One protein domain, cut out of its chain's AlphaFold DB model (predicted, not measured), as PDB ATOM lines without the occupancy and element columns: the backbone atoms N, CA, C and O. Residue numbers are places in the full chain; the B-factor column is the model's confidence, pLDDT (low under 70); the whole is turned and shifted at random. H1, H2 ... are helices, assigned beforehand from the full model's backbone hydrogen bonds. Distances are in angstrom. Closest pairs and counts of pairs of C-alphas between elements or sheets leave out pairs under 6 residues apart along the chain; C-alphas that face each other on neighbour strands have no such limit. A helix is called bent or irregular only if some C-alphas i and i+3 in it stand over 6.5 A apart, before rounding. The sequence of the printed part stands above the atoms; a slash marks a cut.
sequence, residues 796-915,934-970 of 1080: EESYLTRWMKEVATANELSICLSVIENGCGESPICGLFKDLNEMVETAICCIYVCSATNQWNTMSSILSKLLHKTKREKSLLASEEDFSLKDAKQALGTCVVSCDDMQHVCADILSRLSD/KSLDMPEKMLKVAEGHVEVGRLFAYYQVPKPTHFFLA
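This is residues 796 to 915 and 934 to 970 of the 1080 residues of the protein "Sec39 domain-containing protein" of Aegilops tauschii subsp. strangulata (UniProt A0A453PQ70). The two longest helices, H4 and H7, run side by side in opposite ways and join H1, H2 and H3 in a five-helix bundle with H3 in its middle. H6 crosses H3 and H7 on one side of the bundle, with the short H8 packed on it, while the last turns of H4 and the small H5 reach out at one end. The bundle is up and down, each of its helices running against the one before it in the chain. The printed part has 157 residues with eight named helices, H1 to H8 in order, and no named strand; the class is all helix. The whole is compact, with a radius of gyration of the C-alphas of 16.0 A and spans of 50 by 35 by 28 A.

Find C-alpha 856 at (-36.405, 49.084, 39.307); from there H4 runs 36.5 A to residue 880. H7, residues 934 to 958, covers 37.0 A and ends at (-28.290, 56.221, 40.839); it is irregular, but only just, with C-alphas 935 and 938 6.7 A apart. H3 holds residues 836 to 849, 19.8 A. H1, residues 799 to 809, begins at (-48.215, 26.251, 41.783) and covers 15.5 A; H2, residues 813 to 823, covers 15.1 A. H6, residues 899 to 914, covers 22.8 A. H5 is residues 885 to 891 and H8 is residues 966 to 969.

Look first at H3, the hub, which touches five helices. Its closest C-alphas to H1 are Cys 846 and Ala 808, 5.1 A apart, at a shallow tilt of 25 degrees, the same way. H2 and H3 form a hairpin, with C-alphas 813 and 846 closest at 7.6 A. H4 touches H7, opposite ways at a shallow tilt of 20 degrees, with Trp 856 and Arg 954 closest at 5.9 A between C-alphas. H6 is about perpendicular to H7, at 88 degrees; C-alphas 905 and 942 are closest, 6.1 A. H8 touches H6, with C-alphas 969 and 906 closest at 5.0 A. H5 is close to but not clearly touching H4: C-alphas 888 and 878 are closest, 7.0 A. In H1, H2, H3, H4 and H6 every O i to N i+4 pair is within hydrogen-bond range; H7 has 19 of 21 such pairs within range, H5 has 1 of 3 beside 2 of 4 O i to N i+3 pairs, and H8, with 4 residues, is too short for any O i to N i+4 pair and has its 1 O i to N i+3 pair within range.

The C-alphas farthest apart are those of Asp 882 and Gln 960, 51.6 A. Residues 916 to 933 are not printed, and C-alphas 915 and 934 are 25.6 A apart across this cut. The link from H2 to H3, residues 824 to 835, is long. Mean pLDDT of the printed part is 78.6; among the residues under 70 are 825 to 832 and 877 to 896.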
ATOM      1  N   GLU A 796     -51.628  24.417  50.749       57.34
ATOM      2  CA  GLU A 796     -50.512  24.346  49.821       57.34
ATOM      3  C   GLU A 796     -50.503  25.639  48.990       57.34
ATOM      4  O   GLU A 796     -51.534  26.103  48.477       57.34
ATOM      5  N   GLU A 797     -49.323  26.255  48.937       66.12
ATOM      6  CA  GLU A 797     -49.005  27.389  48.075       66.12
ATOM      7  C   GLU A 797     -49.388  27.050  46.627       66.12
ATOM      8  O   GLU A 797     -49.104  25.948  46.147       66.12
ATOM      9  N   SER A 798     -50.057  27.969  45.921       76.06
ATOM     10  CA  SER A 798     -50.455  27.700  44.539       76.06
ATOM     11  C   SER A 798     -49.224  27.483  43.652       76.06
ATOM     12  O   SER A 798     -48.181  28.123  43.821       76.06
ATOM     13  N   TYR A 799     -49.332  26.566  42.683       81.75
ATOM     14  CA  TYR A 799     -48.215  26.251  41.783       81.75
ATOM     15  C   TYR A 799     -47.732  27.488  41.018       81.75
ATOM     16  O   TYR A 799     -46.530  27.627  40.795       81.75
ATOM     17  N   LEU A 800     -48.640  28.415  40.691       82.88
ATOM     18  CA  LEU A 800     -48.293  29.693  40.081       82.88
ATOM     19  C   LEU A 800     -47.437  30.555  41.017       82.88
ATOM     20  O   LEU A 800     -46.385  31.025  40.595       82.88
ATOM     21  N   THR A 801     -47.839  30.724  42.280       82.81
ATOM     22  CA  THR A 801     -47.087  31.514  43.269       82.81
ATOM     23  C   THR A 801     -45.680  30.964  43.469       82.81
ATOM     24  O   THR A 801     -44.701  31.713  43.391       82.81
ATOM     25  N   ARG A 802     -45.560  29.644  43.645       85.50
ATOM     26  CA  ARG A 802     -44.264  28.974  43.790       85.50
ATOM     27  C   ARG A 802     -43.382  29.167  42.552       85.50
ATOM     28  O   ARG A 802     -42.209  29.519  42.676       85.50
ATOM     29  N   TRP A 803     -43.952  29.002  41.358       88.38
ATOM     30  CA  TRP A 803     -43.231  29.193  40.100       88.38
ATOM     31  C   TRP A 803     -42.796  30.649  39.896       88.38
ATOM     32  O   TRP A 803     -41.643  30.893  39.554       88.38
ATOM     33  N   MET A 804     -43.660  31.630  40.178       86.69
ATOM     34  CA  MET A 804     -43.317  33.052  40.072       86.69
ATOM     35  C   MET A 804     -42.170  33.441  41.011       86.69
ATOM     36  O   MET A 804     -41.285  34.196  40.607       86.69
ATOM     37  N   LYS A 805     -42.128  32.887  42.231       87.06
ATOM     38  CA  LYS A 805     -40.990  33.062  43.147       87.06
ATOM     39  C   LYS A 805     -39.697  32.494  42.551       87.06
ATOM     40  O   LYS A 805     -38.664  33.161  42.613       87.06
ATOM     41  N   GLU A 806     -39.741  31.315  41.927       87.00
ATOM     42  CA  GLU A 806     -38.579  30.738  41.231       87.00
ATOM     43  C   GLU A 806     -38.126  31.615  40.044       87.00
ATOM     44  O   GLU A 806     -36.941  31.932  39.925       87.00
ATOM     45  N   VAL A 807     -39.048  32.097  39.207       86.88
ATOM     46  CA  VAL A 807     -38.736  33.023  38.097       86.88
ATOM     47  C   VAL A 807     -38.101  34.320  38.620       86.88
ATOM     48  O   VAL A 807     -37.109  34.815  38.076       86.88
ATOM     49  N   ALA A 808     -38.596  34.838  39.745       86.94
ATOM     50  CA  ALA A 808     -38.027  36.011  40.394       86.94
ATOM     51  C   ALA A 808     -36.613  35.765  40.956       86.94
ATOM     52  O   ALA A 808     -35.762  36.652  40.838       86.94
ATOM     53  N   THR A 809     -36.315  34.572  41.502       87.56
ATOM     54  CA  THR A 809     -34.936  34.208  41.906       87.56
ATOM     55  C   THR A 809     -33.973  34.171  40.718       87.56
ATOM     56  O   THR A 809     -32.815  34.565  40.859       87.56
ATOM     57  N   ALA A 810     -34.448  33.761  39.535       85.62
ATOM     58  CA  ALA A 810     -33.689  33.794  38.285       85.62
ATOM     59  C   ALA A 810     -33.510  35.216  37.708       85.62
ATOM     60  O   ALA A 810     -32.788  35.396  36.730       85.62
ATOM     61  N   ASN A 811     -34.086  36.240  38.353       85.69
ATOM     62  CA  ASN A 811     -34.065  37.649  37.951       85.69
ATOM     63  C   ASN A 811     -34.828  37.961  36.647       85.69
ATOM     64  O   ASN A 811     -34.491  38.921  35.952       85.69
ATOM     65  N   GLU A 812     -35.878  37.207  36.330       85.38
ATOM     66  CA  GLU A 812     -36.734  37.426  35.152       85.38
ATOM     67  C   GLU A 812     -38.054  38.129  35.536       85.38
ATOM     68  O   GLU A 812     -39.153  37.659  35.249       85.38
ATOM     69  N   LEU A 813     -37.980  39.288  36.210       87.38
ATOM     70  CA  LEU A 813     -39.180  40.016  36.671       87.38
ATOM     71  C   LEU A 813     -40.086  40.524  35.537       87.38
ATOM     72  O   LEU A 813     -41.226  40.899  35.808       87.38
ATOM     73  N   SER A 814     -39.599  40.585  34.296       85.75
ATOM     74  CA  SER A 814     -40.413  40.964  33.133       85.75
ATOM     75  C   SER A 814     -41.547  39.963  32.890       85.75
ATOM     76  O   SER A 814     -42.692  40.370  32.690       85.75
ATOM     77  N   ILE A 815     -41.261  38.670  33.061       85.62
ATOM     78  CA  ILE A 815     -42.246  37.590  32.999       85.62
ATOM     79  C   ILE A 815     -43.259  37.762  34.135       85.62
ATOM     80  O   ILE A 815     -44.464  37.772  33.888       85.62
ATOM     81  N   CYS A 816     -42.804  37.997  35.372       86.19
ATOM     82  CA  CYS A 816     -43.708  38.245  36.500       86.19
ATOM     83  C   CYS A 816     -44.623  39.460  36.265       86.19
ATOM     84  O   CYS A 816     -45.801  39.411  36.616       86.19
ATOM     85  N   LEU A 817     -44.106  40.535  35.657       86.44
ATOM     86  CA  LEU A 817     -44.898  41.709  35.293       86.44
ATOM     87  C   LEU A 817     -46.007  41.345  34.302       86.44
ATOM     88  O   LEU A 817     -47.149  41.714  34.553       86.44
ATOM     89  N   SER A 818     -45.704  40.601  33.235       84.75
ATOM     90  CA  SER A 818     -46.707  40.216  32.228       84.75
ATOM     91  C   SER A 818     -47.877  39.416  32.830       84.75
ATOM     92  O   SER A 818     -49.042  39.696  32.539       84.75
ATOM     93  N   VAL A 819     -47.585  38.493  33.757       84.94
ATOM     94  CA  VAL A 819     -48.595  37.693  34.472       84.94
ATOM     95  C   VAL A 819     -49.464  38.576  35.374       84.94
ATOM     96  O   VAL A 819     -50.689  38.453  35.378       84.94
ATOM     97  N   ILE A 820     -48.850  39.507  36.111       84.88
ATOM     98  CA  ILE A 820     -49.569  40.427  37.007       84.88
ATOM     99  C   ILE A 820     -50.405  41.435  36.210       84.88
ATOM    100  O   ILE A 820     -51.516  41.768  36.621       84.88
ATOM    101  N   GLU A 821     -49.906  41.913  35.068       82.12
ATOM    102  CA  GLU A 821     -50.636  42.832  34.196       82.12
ATOM    103  C   GLU A 821     -51.893  42.186  33.615       82.12
ATOM    104  O   GLU A 821     -52.953  42.814  33.669       82.12
ATOM    105  N   ASN A 822     -51.812  40.934  33.144       78.38
ATOM    106  CA  ASN A 822     -53.000  40.186  32.726       78.38
ATOM    107  C   ASN A 822     -53.967  39.993  33.907       78.38
ATOM    108  O   ASN A 822     -55.147  40.336  33.805       78.38
ATOM    109  N   GLY A 823     -53.450  39.571  35.067       71.62
ATOM    110  CA  GLY A 823     -54.246  39.408  36.283       71.62
ATOM    111  C   GLY A 823     -54.959  40.689  36.736       71.62
ATOM    112  O   GLY A 823     -55.962  40.610  37.448       71.62
ATOM    113  N   CYS A 824     -54.495  41.873  36.321       70.75
ATOM    114  CA  CYS A 824     -55.101  43.169  36.629       70.75
ATOM    115  C   CYS A 824     -56.149  43.684  35.611       70.75
ATOM    116  O   CYS A 824     -56.622  44.810  35.784       70.75
ATOM    117  N   GLY A 825     -56.511  42.905  34.582       65.94
ATOM    118  CA  GLY A 825     -57.482  43.267  33.530       65.94
ATOM    119  C   GLY A 825     -58.960  43.389  33.963       65.94
ATOM    120  O   GLY A 825     -59.298  43.239  35.135       65.94
ATOM    121  N   GLU A 826     -59.855  43.705  33.009       54.75
ATOM    122  CA  GLU A 826     -61.285  44.044  33.241       54.75
ATOM    123  C   GLU A 826     -62.256  42.852  33.382       54.75
ATOM    124  O   GLU A 826     -63.450  43.046  33.607       54.75
ATOM    125  N   SER A 827     -61.765  41.620  33.293       49.75
ATOM    126  CA  SER A 827     -62.519  40.382  33.538       49.75
ATOM    127  C   SER A 827     -61.955  39.683  34.785       49.75
ATOM    128  O   SER A 827     -60.811  39.967  35.145       49.75
ATOM    129  N   PRO A 828     -62.729  38.843  35.506       48.50
ATOM    130  CA  PRO A 828     -62.377  38.437  36.864       48.50
ATOM    131  C   PRO A 828     -61.021  37.733  36.887       48.50
ATOM    132  O   PRO A 828     -60.614  37.153  35.883       48.50
ATOM    133  N   ILE A 829     -60.348  37.802  38.041       50.81
ATOM    134  CA  ILE A 829     -59.095  37.103  38.361       50.81
ATOM    135  C   ILE A 829     -59.172  35.704  37.738       50.81
ATOM    136  O   ILE A 829     -59.963  34.874  38.179       50.81
ATOM    137  N   CYS A 830     -58.447  35.501  36.639       48.09
ATOM    138  CA  CYS A 830     -58.692  34.424  35.684       48.09
ATOM    139  C   CYS A 830     -58.152  33.095  36.229       48.09
ATOM    140  O   CYS A 830     -57.185  32.570  35.708       48.09
ATOM    141  N   GLY A 831     -58.647  32.608  37.372       55.75
ATOM    142  CA  GLY A 831     -58.179  31.376  38.025       55.75
ATOM    143  C   GLY A 831     -56.677  31.305  38.367       55.75
ATOM    144  O   GLY A 831     -56.242  30.286  38.891       55.75
ATOM    145  N   LEU A 832     -55.892  32.351  38.077       63.81
ATOM    146  CA  LEU A 832     -54.443  32.426  38.286       63.81
ATOM    147  C   LEU A 832     -54.105  32.506  39.779       63.81
ATOM    148  O   LEU A 832     -53.206  31.821  40.255       63.81
ATOM    149  N   PHE A 833     -54.856  33.330  40.507       73.50
ATOM    150  CA  PHE A 833     -54.723  33.541  41.947       73.50
ATOM    151  C   PHE A 833     -56.076  33.286  42.616       73.50
ATOM    152  O   PHE A 833     -57.119  33.527  42.002       73.50
ATOM    153  N   LYS A 834     -56.069  32.820  43.868       69.75
ATOM    154  CA  LYS A 834     -57.284  32.574  44.660       69.75
ATOM    155  C   LYS A 834     -58.022  33.878  44.959       69.75
ATOM    156  O   LYS A 834     -59.245  33.925  44.861       69.75
ATOM    157  N   ASP A 835     -57.285  34.931  45.305       73.62
ATOM    158  CA  ASP A 835     -57.811  36.256  45.631       73.62
ATOM    159  C   ASP A 835     -56.797  37.380  45.317       73.62
ATOM    160  O   ASP A 835     -55.666  37.142  44.878       73.62
ATOM    161  N   LEU A 836     -57.214  38.642  45.507       77.81
ATOM    162  CA  LEU A 836     -56.326  39.804  45.355       77.81
ATOM    163  C   LEU A 836     -55.159  39.754  46.359       77.81
ATOM    164  O   LEU A 836     -54.058  40.206  46.043       77.81
ATOM    165  N   ASN A 837     -55.383  39.204  47.554       78.94
ATOM    166  CA  ASN A 837     -54.366  39.140  48.598       78.94
ATOM    167  C   ASN A 837     -53.199  38.244  48.175       78.94
ATOM    168  O   ASN A 837     -52.059  38.698  48.220       78.94
ATOM    169  N   GLU A 838     -53.465  37.040  47.664       81.00
ATOM    170  CA  GLU A 838     -52.451  36.126  47.140       81.00
ATOM    171  C   GLU A 838     -51.669  36.772  45.989       81.00
ATOM    172  O   GLU A 838     -50.444  36.667  45.939       81.00
ATOM    173  N   MET A 839     -52.341  37.500  45.092       83.06
ATOM    174  CA  MET A 839     -51.681  38.217  43.993       83.06
ATOM    175  C   MET A 839     -50.717  39.295  44.511       83.06
ATOM    176  O   MET A 839     -49.575  39.383  44.050       83.06
ATOM    177  N   VAL A 840     -51.158  40.108  45.477       84.25
ATOM    178  CA  VAL A 840     -50.332  41.159  46.088       84.25
ATOM    179  C   VAL A 840     -49.162  40.546  46.854       84.25
ATOM    180  O   VAL A 840     -48.022  40.970  46.668       84.25
ATOM    181  N   GLU A 841     -49.409  39.525  47.668       84.44
ATOM    182  CA  GLU A 841     -48.378  38.832  48.442       84.44
ATOM    183  C   GLU A 841     -47.332  38.178  47.535       84.44
ATOM    184  O   GLU A 841     -46.131  38.344  47.760       84.44
ATOM    185  N   THR A 842     -47.765  37.511  46.464       86.38
ATOM    186  CA  THR A 842     -46.879  36.880  45.475       86.38
ATOM    187  C   THR A 842     -46.013  37.911  44.770       86.38
ATOM    188  O   THR A 842     -44.797  37.738  44.679       86.38
ATOM    189  N   ALA A 843     -46.611  39.009  44.306       88.88
ATOM    190  CA  ALA A 843     -45.888  40.083  43.637       88.88
ATOM    191  C   ALA A 843     -44.839  40.724  44.549       88.88
ATOM    192  O   ALA A 843     -43.702  40.960  44.134       88.88
ATOM    193  N   ILE A 844     -45.199  40.963  45.812       89.44
ATOM    194  CA  ILE A 844     -44.287  41.502  46.819       89.44
ATOM    195  C   ILE A 844     -43.147  40.517  47.083       89.44
ATOM    196  O   ILE A 844     -41.983  40.917  47.031       89.44
ATOM    197  N   CYS A 845     -43.448  39.231  47.277       86.69
ATOM    198  CA  CYS A 845     -42.422  38.200  47.420       86.69
ATOM    199  C   CYS A 845     -41.468  38.190  46.218       86.69
ATOM    200  O   CYS A 845     -40.259  38.213  46.418       86.69
ATOM    201  N   CYS A 846     -41.975  38.248  44.982       89.31
ATOM    202  CA  CYS A 846     -41.142  38.290  43.775       89.31
ATOM    203  C   CYS A 846     -40.174  39.486  43.774       89.31
ATOM    204  O   CYS A 846     -38.991  39.333  43.471       89.31
ATOM    205  N   ILE A 847     -40.644  40.676  44.163       90.00
ATOM    206  CA  ILE A 847     -39.815  41.892  44.224       90.00
ATOM    207  C   ILE A 847     -38.691  41.761  45.262       90.00
ATOM    208  O   ILE A 847     -37.569  42.203  45.006       90.00
ATOM    209  N   TYR A 848     -38.977  41.171  46.426       90.00
ATOM    210  CA  TYR A 848     -37.986  41.022  47.495       90.00
ATOM    211  C   TYR A 848     -37.031  39.845  47.279       90.00
ATOM    212  O   TYR A 848     -35.863  39.945  47.647       90.00
ATOM    213  N   VAL A 849     -37.487  38.766  46.646       88.75
ATOM    214  CA  VAL A 849     -36.652  37.617  46.268       88.75
ATOM    215  C   VAL A 849     -35.678  37.974  45.140       88.75
ATOM    216  O   VAL A 849     -34.571  37.436  45.083       88.75
ATOM    217  N   CYS A 850     -36.051  38.910  44.263       88.12
ATOM    218  CA  CYS A 850     -35.194  39.337  43.170       88.12
ATOM    219  C   CYS A 850     -33.887  39.976  43.673       88.12
ATOM    220  O   CYS A 850     -33.870  40.931  44.456       88.12
ATOM    221  N   SER A 851     -32.762  39.461  43.173       87.19
ATOM    222  CA  SER A 851     -31.420  39.953  43.505       87.19
ATOM    223  C   SER A 851     -30.940  41.078  42.576       87.19
ATOM    224  O   SER A 851     -29.967  41.772  42.888       87.19
ATOM    225  N   ALA A 852     -31.618  41.278  41.441       87.75
ATOM    226  CA  ALA A 852     -31.247  42.267  40.441       87.75
ATOM    227  C   ALA A 852     -31.404  43.703  40.960       87.75
ATOM    228  O   ALA A 852     -32.436  44.099  41.492       87.75
ATOM    229  N   THR A 853     -30.375  44.523  40.738       87.19
ATOM    230  CA  THR A 853     -30.333  45.936  41.165       87.19
ATOM    231  C   THR A 853     -30.467  46.919  39.998       87.19
ATOM    232  O   THR A 853     -30.107  48.093  40.114       87.19
ATOM    233  N   ASN A 854     -30.973  46.450  38.856       85.56
ATOM    234  CA  ASN A 854     -31.179  47.222  37.626       85.56
ATOM    235  C   ASN A 854     -32.626  47.163  37.085       85.56
ATOM    236  O   ASN A 854     -32.928  47.876  36.134       85.56
ATOM    237  N   GLN A 855     -33.528  46.382  37.692       87.12
ATOM    238  CA  GLN A 855     -34.915  46.179  37.227       87.12
ATOM    239  C   GLN A 855     -35.955  47.038  37.981       87.12
ATOM    240  O   GLN A 855     -37.130  46.687  38.078       87.12
ATOM    241  N   TRP A 856     -35.548  48.204  38.496       89.44
ATOM    242  CA  TRP A 856     -36.405  49.084  39.307       89.44
ATOM    243  C   TRP A 856     -37.660  49.578  38.576       89.44
ATOM    244  O   TRP A 856     -38.706  49.741  39.197       89.44
ATOM    245  N   ASN A 857     -37.576  49.806  37.260       88.81
ATOM    246  CA  ASN A 857     -38.724  50.243  36.459       88.81
ATOM    247  C   ASN A 857     -39.796  49.147  36.375       88.81
ATOM    248  O   ASN A 857     -40.978  49.441  36.532       88.81
ATOM    249  N   THR A 858     -39.379  47.890  36.199       87.94
ATOM    250  CA  THR A 858     -40.268  46.722  36.193       87.94
ATOM    251  C   THR A 858     -40.940  46.555  37.555       87.94
ATOM    252  O   THR A 858     -42.162  46.469  37.621       87.94
ATOM    253  N   MET A 859     -40.167  46.626  38.649       91.50
ATOM    254  CA  MET A 859     -40.700  46.573  40.021       91.50
ATOM    255  C   MET A 859     -41.713  47.699  40.289       91.50
ATOM    256  O   MET A 859     -42.781  47.458  40.846       91.50
ATOM    257  N   SER A 860     -41.412  48.926  39.853       88.38
ATOM    258  CA  SER A 860     -42.318  50.070  39.992       88.38
ATOM    259  C   SER A 860     -43.598  49.901  39.169       88.38
ATOM    260  O   SER A 860     -44.669  50.271  39.649       88.38
ATOM    261  N   SER A 861     -43.511  49.324  37.963       89.38
ATOM    262  CA  SER A 861     -44.683  49.021  37.134       89.38
ATOM    263  C   SER A 861     -45.605  48.023  37.838       89.38
ATOM    264  O   SER A 861     -46.781  48.336  38.033       89.38
ATOM    265  N   ILE A 862     -45.052  46.899  38.327       88.06
ATOM    266  CA  ILE A 862     -45.786  45.873  39.092       88.06
ATOM    267  C   ILE A 862     -46.563  46.517  40.247       88.06
ATOM    268  O   ILE A 862     -47.780  46.355  40.357       88.06
ATOM    269  N   LEU A 863     -45.877  47.304  41.081       89.06
ATOM    270  CA  LEU A 863     -46.484  47.944  42.249       89.06
ATOM    271  C   LEU A 863     -47.566  48.957  41.861       89.06
ATOM    272  O   LEU A 863     -48.626  48.978  42.480       89.06
ATOM    273  N   SER A 864     -47.337  49.766  40.823       87.19
ATOM    274  CA  SER A 864     -48.305  50.780  40.386       87.19
ATOM    275  C   SER A 864     -49.620  50.170  39.888       87.19
ATOM    276  O   SER A 864     -50.699  50.677  40.207       87.19
ATOM    277  N   LYS A 865     -49.538  49.052  39.153       84.94
ATOM    278  CA  LYS A 865     -50.693  48.316  38.625       84.94
ATOM    279  C   LYS A 865     -51.507  47.694  39.756       84.94
ATOM    280  O   LYS A 865     -52.723  47.888  39.807       84.94
ATOM    281  N   LEU A 866     -50.833  47.035  40.699       85.44
ATOM    282  CA  LEU A 866     -51.476  46.439  41.870       85.44
ATOM    283  C   LEU A 866     -52.115  47.497  42.764       85.44
ATOM    284  O   LEU A 866     -53.280  47.366  43.117       85.44
ATOM    285  N   LEU A 867     -51.414  48.598  43.048       84.31
ATOM    286  CA  LEU A 867     -51.951  49.686  43.863       84.31
ATOM    287  C   LEU A 867     -53.207  50.305  43.231       84.31
ATOM    288  O   LEU A 867     -54.160  50.634  43.939       84.31
ATOM    289  N   HIS A 868     -53.233  50.461  41.902       82.25
ATOM    290  CA  HIS A 868     -54.418  50.935  41.187       82.25
ATOM    291  C   HIS A 868     -55.580  49.939  41.298       82.25
ATOM    292  O   HIS A 868     -56.720  50.352  41.530       82.25
ATOM    293  N   LYS A 869     -55.307  48.635  41.176       80.75
ATOM    294  CA  LYS A 869     -56.323  47.588  41.319       80.75
ATOM    295  C   LYS A 869     -56.883  47.510  42.741       80.75
ATOM    296  O   LYS A 869     -58.096  47.584  42.900       80.75
ATOM    297  N   THR A 870     -56.026  47.481  43.765       81.12
ATOM    298  CA  THR A 870     -56.442  47.481  45.177       81.12
ATOM    299  C   THR A 870     -57.307  48.700  45.504       81.12
ATOM    300  O   THR A 870     -58.336  48.569  46.161       81.12
ATOM    301  N   LYS A 871     -56.954  49.891  44.995       80.19
ATOM    302  CA  LYS A 871     -57.777  51.105  45.158       80.19
ATOM    303  C   LYS A 871     -59.130  51.003  44.450       80.19
ATOM    304  O   LYS A 871     -60.131  51.437  45.017       80.19
ATOM    305  N   ARG A 872     -59.172  50.445  43.231       78.50
ATOM    306  CA  ARG A 872     -60.419  50.219  42.477       78.50
ATOM    307  C   ARG A 872     -61.345  49.271  43.243       78.50
ATOM    308  O   ARG A 872     -62.505  49.611  43.431       78.50
ATOM    309  N   GLU A 873     -60.834  48.145  43.738       75.31
ATOM    310  CA  GLU A 873     -61.623  47.176  44.517       75.31
ATOM    311  C   GLU A 873     -62.099  47.746  45.856       75.31
ATOM    312  O   GLU A 873     -63.274  47.622  46.190       75.31
ATOM    313  N   LYS A 874     -61.241  48.479  46.576       74.19
ATOM    314  CA  LYS A 874     -61.629  49.186  47.808       74.19
ATOM    315  C   LYS A 874     -62.744  50.209  47.559       74.19
ATOM    316  O   LYS A 874     -63.641  50.350  48.383       74.19
ATOM    317  N   SER A 875     -62.718  50.896  46.413       74.75
ATOM    318  CA  SER A 875     -63.778  51.827  46.004       74.75
ATOM    319  C   SER A 875     -65.086  51.125  45.631       74.75
ATOM    320  O   SER A 875     -66.142  51.715  45.845       74.75
ATOM    321  N   LEU A 876     -65.028  49.918  45.058       72.81
ATOM    322  CA  LEU A 876     -66.214  49.119  44.735       72.81
ATOM    323  C   LEU A 876     -66.874  48.592  46.016       72.81
ATOM    324  O   LEU A 876     -68.065  48.814  46.214       72.81
ATOM    325  N   LEU A 877     -66.092  48.023  46.938       69.44
ATOM    326  CA  LEU A 877     -66.587  47.557  48.241       69.44
ATOM    327  C   LEU A 877     -67.177  48.702  49.081       69.44
ATOM    328  O   LEU A 877     -68.229  48.551  49.691       69.44
ATOM    329  N   ALA A 878     -66.560  49.888  49.040       63.88
ATOM    330  CA  ALA A 878     -67.089  51.085  49.700       63.88
ATOM    331  C   ALA A 878     -68.368  51.650  49.050       63.88
ATOM    332  O   ALA A 878     -69.022  52.496  49.654       63.88
ATOM    333  N   SER A 879     -68.704  51.235  47.822       62.78
ATOM    334  CA  SER A 879     -69.955  51.617  47.148       62.78
ATOM    335  C   SER A 879     -71.103  50.634  47.389       62.78
ATOM    336  O   SER A 879     -72.257  51.011  47.203       62.78
ATOM    337  N   GLU A 880     -70.796  49.404  47.814       58.06
ATOM    338  CA  GLU A 880     -71.783  48.378  48.180       58.06
ATOM    339  C   GLU A 880     -72.180  48.446  49.666       58.06
ATOM    340  O   GLU A 880     -73.306  48.099  50.021       58.06
ATOM    341  N   GLU A 881     -71.291  48.927  50.542       56.50
ATOM    342  CA  GLU A 881     -71.585  49.168  51.959       56.50
ATOM    343  C   GLU A 881     -72.156  50.595  52.165       56.50
ATOM    344  O   GLU A 881     -71.409  51.573  52.194       56.50
ATOM    345  N   ASP A 882     -73.482  50.733  52.321       49.88
ATOM    346  CA  ASP A 882     -74.205  51.996  52.598       49.88
ATOM    347  C   ASP A 882     -73.739  52.697  53.906       49.88
ATOM    348  O   ASP A 882     -74.401  52.637  54.947       49.88
ATOM    349  N   PHE A 883     -72.604  53.408  53.885       53.84
ATOM    350  CA  PHE A 883     -72.109  54.218  55.010       53.84
ATOM    351  C   PHE A 883     -72.269  55.730  54.797       53.84
ATOM    352  O   PHE A 883     -72.234  56.261  53.687       53.84
ATOM    353  N   SER A 884     -72.420  56.459  55.912       51.16
ATOM    354  CA  SER A 884     -72.568  57.918  55.939       51.16
ATOM    355  C   SER A 884     -71.410  58.633  55.216       51.16
ATOM    356  O   SER A 884     -70.242  58.261  55.340       51.16
ATOM    357  N   LEU A 885     -71.719  59.724  54.501       50.00
ATOM    358  CA  LEU A 885     -70.787  60.493  53.650       50.00
ATOM    359  C   LEU A 885     -69.508  60.996  54.373       50.00
ATOM    360  O   LEU A 885     -68.553  61.417  53.715       50.00
ATOM    361  N   LYS A 886     -69.481  61.001  55.715       50.69
ATOM    362  CA  LYS A 886     -68.300  61.375  56.516       50.69
ATOM    363  C   LYS A 886     -67.357  60.196  56.771       50.69
ATOM    364  O   LYS A 886     -66.148  60.394  56.694       50.69
ATOM    365  N   ASP A 887     -67.891  58.996  56.978       49.12
ATOM    366  CA  ASP A 887     -67.105  57.788  57.254       49.12
ATOM    367  C   ASP A 887     -66.514  57.197  55.967       49.12
ATOM    368  O   ASP A 887     -65.369  56.752  55.963       49.12
ATOM    369  N   ALA A 888     -67.214  57.325  54.832       46.34
ATOM    370  CA  ALA A 888     -66.704  56.918  53.520       46.34
ATOM    371  C   ALA A 888     -65.434  57.694  53.108       46.34
ATOM    372  O   ALA A 888     -64.483  57.112  52.595       46.34
ATOM    373  N   LYS A 889     -65.350  59.005  53.395       50.59
ATOM    374  CA  LYS A 889     -64.130  59.803  53.136       50.59
ATOM    375  C   LYS A 889     -62.957  59.415  54.036       50.59
ATOM    376  O   LYS A 889     -61.810  59.616  53.645       50.59
ATOM    377  N   GLN A 890     -63.237  58.882  55.224       51.47
ATOM    378  CA  GLN A 890     -62.224  58.425  56.170       51.47
ATOM    379  C   GLN A 890     -61.774  56.984  55.862       51.47
ATOM    380  O   GLN A 890     -60.591  56.692  55.996       51.47
ATOM    381  N   ALA A 891     -62.668  56.136  55.337       49.59
ATOM    382  CA  ALA A 891     -62.380  54.784  54.841       49.59
ATOM    383  C   ALA A 891     -61.649  54.762  53.477       49.59
ATOM    384  O   ALA A 891     -60.790  53.912  53.248       49.59
ATOM    385  N   LEU A 892     -61.925  55.732  52.594       51.50
ATOM    386  CA  LEU A 892     -61.154  56.000  51.364       51.50
ATOM    387  C   LEU A 892     -59.898  56.861  51.607       51.50
ATOM    388  O   LEU A 892     -59.177  57.197  50.661       51.50
ATOM    389  N   GLY A 893     -59.627  57.240  52.860       54.34
ATOM    390  CA  GLY A 893     -58.416  57.960  53.235       54.34
ATOM    391  C   GLY A 893     -57.170  57.167  52.842       54.34
ATOM    392  O   GLY A 893     -57.104  55.951  53.009       54.34
ATOM    393  N   THR A 894     -56.161  57.848  52.293       55.97
ATOM    394  CA  THR A 894     -54.898  57.198  51.920       55.97
ATOM    395  C   THR A 894     -54.266  56.596  53.174       55.97
ATOM    396  O   THR A 894     -53.893  57.344  54.073       55.97
ATOM    397  N   CYS A 895     -54.139  55.264  53.242       62.31
ATOM    398  CA  CYS A 895     -53.521  54.586  54.384       62.31
ATOM    399  C   CYS A 895     -52.097  55.132  54.614       62.31
ATOM    400  O   CYS A 895     -51.231  54.969  53.747       62.31
ATOM    401  N   VAL A 896     -51.876  55.842  55.722       68.12
ATOM    402  CA  VAL A 896     -50.562  56.376  56.102       68.12
ATOM    403  C   VAL A 896     -49.809  55.272  56.837       68.12
ATOM    404  O   VAL A 896     -50.343  54.697  57.780       68.12
ATOM    405  N   VAL A 897     -48.589  54.965  56.395       77.25
ATOM    406  CA  VAL A 897     -47.734  53.944  57.016       77.25
ATOM    407  C   VAL A 897     -46.877  54.619  58.086       77.25
ATOM    408  O   VAL A 897     -46.064  55.484  57.757       77.25
ATOM    409  N   SER A 898     -47.073  54.268  59.359       81.19
ATOM    410  CA  SER A 898     -46.202  54.716  60.455       81.19
ATOM    411  C   SER A 898     -44.884  53.924  60.504       81.19
ATOM    412  O   SER A 898     -44.721  52.922  59.807       81.19
ATOM    413  N   CYS A 899     -43.927  54.350  61.340       78.75
ATOM    414  CA  CYS A 899     -42.681  53.600  61.549       78.75
ATOM    415  C   CYS A 899     -42.951  52.187  62.102       78.75
ATOM    416  O   CYS A 899     -42.354  51.223  61.624       78.75
ATOM    417  N   ASP A 900     -43.884  52.057  63.050       77.31
ATOM    418  CA  ASP A 900     -44.248  50.770  63.654       77.31
ATOM    419  C   ASP A 900     -44.966  49.864  62.639       77.31
ATOM    420  O   ASP A 900     -44.671  48.671  62.551       77.31
ATOM    421  N   ASP A 901     -45.834  50.440  61.794       80.31
ATOM    422  CA  ASP A 901     -46.461  49.714  60.681       80.31
ATOM    423  C   ASP A 901     -45.411  49.184  59.693       80.31
ATOM    424  O   ASP A 901     -45.506  48.043  59.246       80.31
ATOM    425  N   MET A 902     -44.399  49.993  59.346       83.00
ATOM    426  CA  MET A 902     -43.340  49.586  58.417       83.00
ATOM    427  C   MET A 902     -42.517  48.425  58.982       83.00
ATOM    428  O   MET A 902     -42.219  47.483  58.248       83.00
ATOM    429  N   GLN A 903     -42.184  48.453  60.275       83.19
ATOM    430  CA  GLN A 903     -41.467  47.358  60.936       83.19
ATOM    431  C   GLN A 903     -42.296  46.072  60.957       83.19
ATOM    432  O   GLN A 903     -41.780  45.011  60.603       83.19
ATOM    433  N   HIS A 904     -43.585  46.168  61.296       83.44
ATOM    434  CA  HIS A 904     -44.487  45.018  61.304       83.44
ATOM    435  C   HIS A 904     -44.651  44.411  59.903       83.44
ATOM    436  O   HIS A 904     -44.595  43.195  59.743       83.44
ATOM    437  N   VAL A 905     -44.806  45.248  58.873       85.75
ATOM    438  CA  VAL A 905     -44.862  44.808  57.471       85.75
ATOM    439  C   VAL A 905     -43.552  44.143  57.043       85.75
ATOM    440  O   VAL A 905     -43.582  43.103  56.395       85.75
ATOM    441  N   CYS A 906     -42.395  44.702  57.408       85.75
ATOM    442  CA  CYS A 906     -41.106  44.097  57.070       85.75
ATOM    443  C   CYS A 906     -40.917  42.732  57.747       85.75
ATOM    444  O   CYS A 906     -40.426  41.808  57.104       85.75
ATOM    445  N   ALA A 907     -41.319  42.597  59.015       84.31
ATOM    446  CA  ALA A 907     -41.261  41.333  59.746       84.31
ATOM    447  C   ALA A 907     -42.184  40.267  59.132       84.31
ATOM    448  O   ALA A 907     -41.766  39.123  58.970       84.31
ATOM    449  N   ASP A 908     -43.396  40.658  58.736       83.12
ATOM    450  CA  ASP A 908     -44.366  39.784  58.069       83.12
ATOM    451  C   ASP A 908     -43.892  39.327  56.677       83.12
ATOM    452  O   ASP A 908     -43.994  38.157  56.320       83.12
ATOM    453  N   ILE A 909     -43.277  40.216  55.892       84.50
ATOM    454  CA  ILE A 909     -42.665  39.820  54.616       84.50
ATOM    455  C   ILE A 909     -41.493  38.855  54.862       84.50
ATOM    456  O   ILE A 909     -41.349  37.870  54.141       84.50
ATOM    457  N   LEU A 910     -40.658  39.105  55.876       84.06
ATOM    458  CA  LEU A 910     -39.513  38.245  56.195       84.06
ATOM    459  C   LEU A 910     -39.926  36.835  56.632       84.06
ATOM    460  O   LEU A 910     -39.285  35.879  56.198       84.06
ATOM    461  N   SER A 911     -40.979  36.688  57.444       81.50
ATOM    462  CA  SER A 911     -41.474  35.362  57.846       81.50
ATOM    463  C   SER A 911     -41.936  34.557  56.628       81.50
ATOM    464  O   SER A 911     -41.500  33.424  56.436       81.50
ATOM    465  N   ARG A 912     -42.686  35.189  55.722       76.12
ATOM    466  CA  ARG A 912     -43.198  34.581  54.479       76.12
ATOM    467  C   ARG A 912     -42.111  34.199  53.474       76.12
ATOM    468  O   ARG A 912     -42.301  33.294  52.666       76.12
ATOM    469  N   LEU A 913     -40.968  34.883  53.505       79.00
ATOM    470  CA  LEU A 913     -39.790  34.523  52.710       79.00
ATOM    471  C   LEU A 913     -39.004  33.348  53.318       79.00
ATOM    472  O   LEU A 913     -38.239  32.700  52.603       79.00
ATOM    473  N   SER A 914     -39.167  33.088  54.621       68.06
ATOM    474  CA  SER A 914     -38.431  32.054  55.362       68.06
ATOM    475  C   SER A 914     -39.098  30.674  55.377       68.06
ATOM    476  O   SER A 914     -38.408  29.691  55.650       68.06
ATOM    477  N   ASP A 915     -40.381  30.576  55.006       51.06
ATOM    478  CA  ASP A 915     -41.163  29.328  54.920       51.06
ATOM    479  C   ASP A 915     -40.746  28.427  53.734       51.06
ATOM    480  O   ASP A 915     -41.542  28.041  52.884       51.06
ATOM    481  N   LYS A 934     -61.472  46.550  55.930       56.09
ATOM    482  CA  LYS A 934     -60.239  46.339  56.715       56.09
ATOM    483  C   LYS A 934     -59.338  45.203  56.206       56.09
ATOM    484  O   LYS A 934     -58.151  45.214  56.519       56.09
ATOM    485  N   SER A 935     -59.851  44.231  55.443       63.50
ATOM    486  CA  SER A 935     -59.031  43.125  54.912       63.50
ATOM    487  C   SER A 935     -58.006  43.589  53.870       63.50
ATOM    488  O   SER A 935     -56.942  42.989  53.750       63.50
ATOM    489  N   LEU A 936     -58.295  44.687  53.161       65.62
ATOM    490  CA  LEU A 936     -57.435  45.255  52.119       65.62
ATOM    491  C   LEU A 936     -56.433  46.295  52.650       65.62
ATOM    492  O   LEU A 936     -55.564  46.748  51.906       65.62
ATOM    493  N   ASP A 937     -56.507  46.666  53.932       73.81
ATOM    494  CA  ASP A 937     -55.590  47.654  54.513       73.81
ATOM    495  C   ASP A 937     -54.162  47.111  54.649       73.81
ATOM    496  O   ASP A 937     -53.203  47.824  54.360       73.81
ATOM    497  N   MET A 938     -53.999  45.848  55.052       79.88
ATOM    498  CA  MET A 938     -52.679  45.211  55.139       79.88
ATOM    499  C   MET A 938     -51.972  45.083  53.779       79.88
ATOM    500  O   MET A 938     -50.842  45.567  53.682       79.88
ATOM    501  N   PRO A 939     -52.583  44.540  52.707       80.19
ATOM    502  CA  PRO A 939     -51.936  44.493  51.392       80.19
ATOM    503  C   PRO A 939     -51.653  45.895  50.827       80.19
ATOM    504  O   PRO A 939     -50.596  46.113  50.236       80.19
ATOM    505  N   GLU A 940     -52.523  46.886  51.069       83.69
ATOM    506  CA  GLU A 940     -52.256  48.281  50.688       83.69
ATOM    507  C   GLU A 940     -51.026  48.852  51.427       83.69
ATOM    508  O   GLU A 940     -50.194  49.527  50.811       83.69
ATOM    509  N   LYS A 941     -50.865  48.560  52.729       85.12
ATOM    510  CA  LYS A 941     -49.665  48.927  53.503       85.12
ATOM    511  C   LYS A 941     -48.411  48.234  52.965       85.12
ATOM    512  O   LYS A 941     -47.395  48.904  52.781       85.12
ATOM    513  N   MET A 942     -48.481  46.934  52.667       86.56
ATOM    514  CA  MET A 942     -47.350  46.178  52.115       86.56
ATOM    515  C   MET A 942     -46.886  46.745  50.764       86.56
ATOM    516  O   MET A 942     -45.686  46.947  50.565       86.56
ATOM    517  N   LEU A 943     -47.823  47.081  49.867       88.62
ATOM    518  CA  LEU A 943     -47.520  47.713  48.578       88.62
ATOM    519  C   LEU A 943     -46.833  49.075  48.749       88.62
ATOM    520  O   LEU A 943     -45.857  49.350  48.056       88.62
ATOM    521  N   LYS A 944     -47.291  49.911  49.692       88.19
ATOM    522  CA  LYS A 944     -46.688  51.233  49.959       88.19
ATOM    523  C   LYS A 944     -45.280  51.146  50.538       88.19
ATOM    524  O   LYS A 944     -44.424  51.950  50.169       88.19
ATOM    525  N   VAL A 945     -45.031  50.186  51.431       90.12
ATOM    526  CA  VAL A 945     -43.680  49.928  51.960       90.12
ATOM    527  C   VAL A 945     -42.758  49.462  50.832       90.12
ATOM    528  O   VAL A 945     -41.670  50.009  50.662       90.12
ATOM    529  N   ALA A 946     -43.213  48.517  50.002       90.94
ATOM    530  CA  ALA A 946     -42.451  48.048  48.847       90.94
ATOM    531  C   ALA A 946     -42.174  49.165  47.822       90.94
ATOM    532  O   ALA A 946     -41.055  49.265  47.325       90.94
ATOM    533  N   GLU A 947     -43.144  50.043  47.549       91.50
ATOM    534  CA  GLU A 947     -42.977  51.214  46.674       91.50
ATOM    535  C   GLU A 947     -41.893  52.156  47.208       91.50
ATOM    536  O   GLU A 947     -40.999  52.557  46.461       91.50
ATOM    537  N   GLY A 948     -41.910  52.431  48.517       89.88
ATOM    538  CA  GLY A 948     -40.866  53.205  49.185       89.88
ATOM    539  C   GLY A 948     -39.479  52.570  49.057       89.88
ATOM    540  O   GLY A 948     -38.520  53.247  48.685       89.88
ATOM    541  N   HIS A 949     -39.368  51.260  49.290       92.81
ATOM    542  CA  HIS A 949     -38.104  50.533  49.154       92.81
ATOM    543  C   HIS A 949     -37.577  50.506  47.711       92.81
ATOM    544  O   HIS A 949     -36.381  50.697  47.501       92.81
ATOM    545  N   VAL A 950     -38.443  50.321  46.709       92.38
ATOM    546  CA  VAL A 950     -38.070  50.353  45.281       92.38
ATOM    547  C   VAL A 950     -37.598  51.750  44.866       92.38
ATOM    548  O   VAL A 950     -36.605  51.878  44.148       92.38
ATOM    549  N   GLU A 951     -38.257  52.809  45.343       91.50
ATOM    550  CA  GLU A 951     -37.869  54.192  45.054       91.50
ATOM    551  C   GLU A 951     -36.503  54.549  45.664       91.50
ATOM    552  O   GLU A 951     -35.626  55.078  44.968       91.50
ATOM    553  N   VAL A 952     -36.281  54.190  46.933       92.75
ATOM    554  CA  VAL A 952     -34.990  54.374  47.612       92.75
ATOM    555  C   VAL A 952     -33.906  53.496  46.978       92.75
ATOM    556  O   VAL A 952     -32.799  53.976  46.736       92.75
ATOM    557  N   GLY A 953     -34.218  52.248  46.624       91.69
ATOM    558  CA  GLY A 953     -33.323  51.332  45.911       91.69
ATOM    559  C   GLY A 953     -32.862  51.874  44.556       91.69
ATOM    560  O   GLY A 953     -31.664  51.870  44.254       91.69
ATOM    561  N   ARG A 954     -33.785  52.453  43.776       92.56
ATOM    562  CA  ARG A 954     -33.478  53.138  42.510       92.56
ATOM    563  C   ARG A 954     -32.513  54.307  42.715       92.56
ATOM    564  O   ARG A 954     -31.570  54.472  41.939       92.56
ATOM    565  N   LEU A 955     -32.713  55.107  43.761       91.81
ATOM    566  CA  LEU A 955     -31.816  56.216  44.095       91.81
ATOM    567  C   LEU A 955     -30.450  55.723  44.595       91.81
ATOM    568  O   LEU A 955     -29.418  56.259  44.199       91.81
ATOM    569  N   PHE A 956     -30.408  54.652  45.388       92.62
ATOM    570  CA  PHE A 956     -29.167  53.981  45.786       92.62
ATOM    571  C   PHE A 956     -28.357  53.534  44.558       92.62
ATOM    572  O   PHE A 956     -27.148  53.782  44.485       92.62
ATOM    573  N   ALA A 957     -29.018  52.956  43.551       90.69
ATOM    574  CA  ALA A 957     -28.396  52.611  42.274       90.69
ATOM    575  C   ALA A 957     -27.897  53.857  41.510       90.69
ATOM    576  O   ALA A 957     -26.747  53.876  41.066       90.69
ATOM    577  N   TYR A 958     -28.691  54.933  41.436       89.81
ATOM    578  CA  TYR A 958     -28.290  56.221  40.839       89.81
ATOM    579  C   TYR A 958     -27.031  56.820  41.507       89.81
ATOM    580  O   TYR A 958     -26.104  57.320  40.850       89.81
ATOM    581  N   TYR A 959     -26.922  56.684  42.829       90.56
ATOM    582  CA  TYR A 959     -25.748  57.094  43.598       90.56
ATOM    583  C   TYR A 959     -24.597  56.066  43.603       90.56
ATOM    584  O   TYR A 959     -23.581  56.288  44.266       90.56
ATOM    585  N   GLN A 960     -24.664  55.013  42.777       87.94
ATOM    586  CA  GLN A 960     -23.648  53.953  42.645       87.94
ATOM    587  C   GLN A 960     -23.376  53.198  43.960       87.94
ATOM    588  O   GLN A 960     -22.237  52.819  44.263       87.94
ATOM    589  N   VAL A 961     -24.420  52.993  44.762       92.00
ATOM    590  CA  VAL A 961     -24.424  52.110  45.935       92.00
ATOM    591  C   VAL A 961     -25.644  51.178  45.841       92.00
ATOM    592  O   VAL A 961     -26.495  51.197  46.725       92.00
ATOM    593  N   PRO A 962     -25.784  50.393  44.751       91.62
ATOM    594  CA  PRO A 962     -26.954  49.546  44.554       91.62
ATOM    595  C   PRO A 962     -27.063  48.504  45.672       91.62
ATOM    596  O   PRO A 962     -26.069  47.889  46.072       91.62
ATOM    597  N   LYS A 963     -28.284  48.306  46.163       91.94
ATOM    598  CA  LYS A 963     -28.635  47.257  47.119       91.94
ATOM    599  C   LYS A 963     -29.879  46.526  46.618       91.94
ATOM    600  O   LYS A 963     -30.752  47.192  46.069       91.94
ATOM    601  N   PRO A 964     -29.947  45.193  46.755       90.56
ATOM    602  CA  PRO A 964     -31.140  44.429  46.398       90.56
ATOM    603  C   PRO A 964     -32.300  44.781  47.334       90.56
ATOM    604  O   PRO A 964     -32.068  45.185  48.472       90.56
ATOM    605  N   THR A 965     -33.543  44.606  46.891       89.94
ATOM    606  CA  THR A 965     -34.727  45.063  47.640       89.94
ATOM    607  C   THR A 965     -34.851  44.404  49.022       89.94
ATOM    608  O   THR A 965     -35.232  45.070  49.984       89.94
ATOM    609  N   HIS A 966     -34.447  43.134  49.177       90.25
ATOM    610  CA  HIS A 966     -34.448  42.452  50.484       90.25
ATOM    611  C   HIS A 966     -33.574  43.132  51.545       90.25
ATOM    612  O   HIS A 966     -33.825  42.957  52.734       90.25
ATOM    613  N   PHE A 967     -32.569  43.925  51.149       91.06
ATOM    614  CA  PHE A 967     -31.725  44.669  52.087       91.06
ATOM    615  C   PHE A 967     -32.558  45.579  52.999       91.06
ATOM    616  O   PHE A 967     -32.264  45.701  54.186       91.06
ATOM    617  N   PHE A 968     -33.610  46.196  52.456       91.25
ATOM    618  CA  PHE A 968     -34.427  47.162  53.187       91.25
ATOM    619  C   PHE A 968     -35.291  46.511  54.277       91.25
ATOM    620  O   PHE A 968     -35.547  47.149  55.293       91.25
ATOM    621  N   LEU A 969     -35.649  45.226  54.141       88.62
ATOM    622  CA  LEU A 969     -36.459  44.508  55.137       88.62
ATOM    623  C   LEU A 969     -35.751  44.392  56.496       88.62
ATOM    624  O   LEU A 969     -36.367  44.576  57.544       88.62
ATOM    625  N   ALA A 970     -34.443  44.123  56.481       86.56
ATOM    626  CA  ALA A 970     -33.628  43.939  57.685       86.56
ATOM    627  C   ALA A 970     -32.800  45.183  58.059       86.56
ATOM    628  O   ALA A 970     -32.033  45.149  59.019       86.56
TER     629      ALA A 970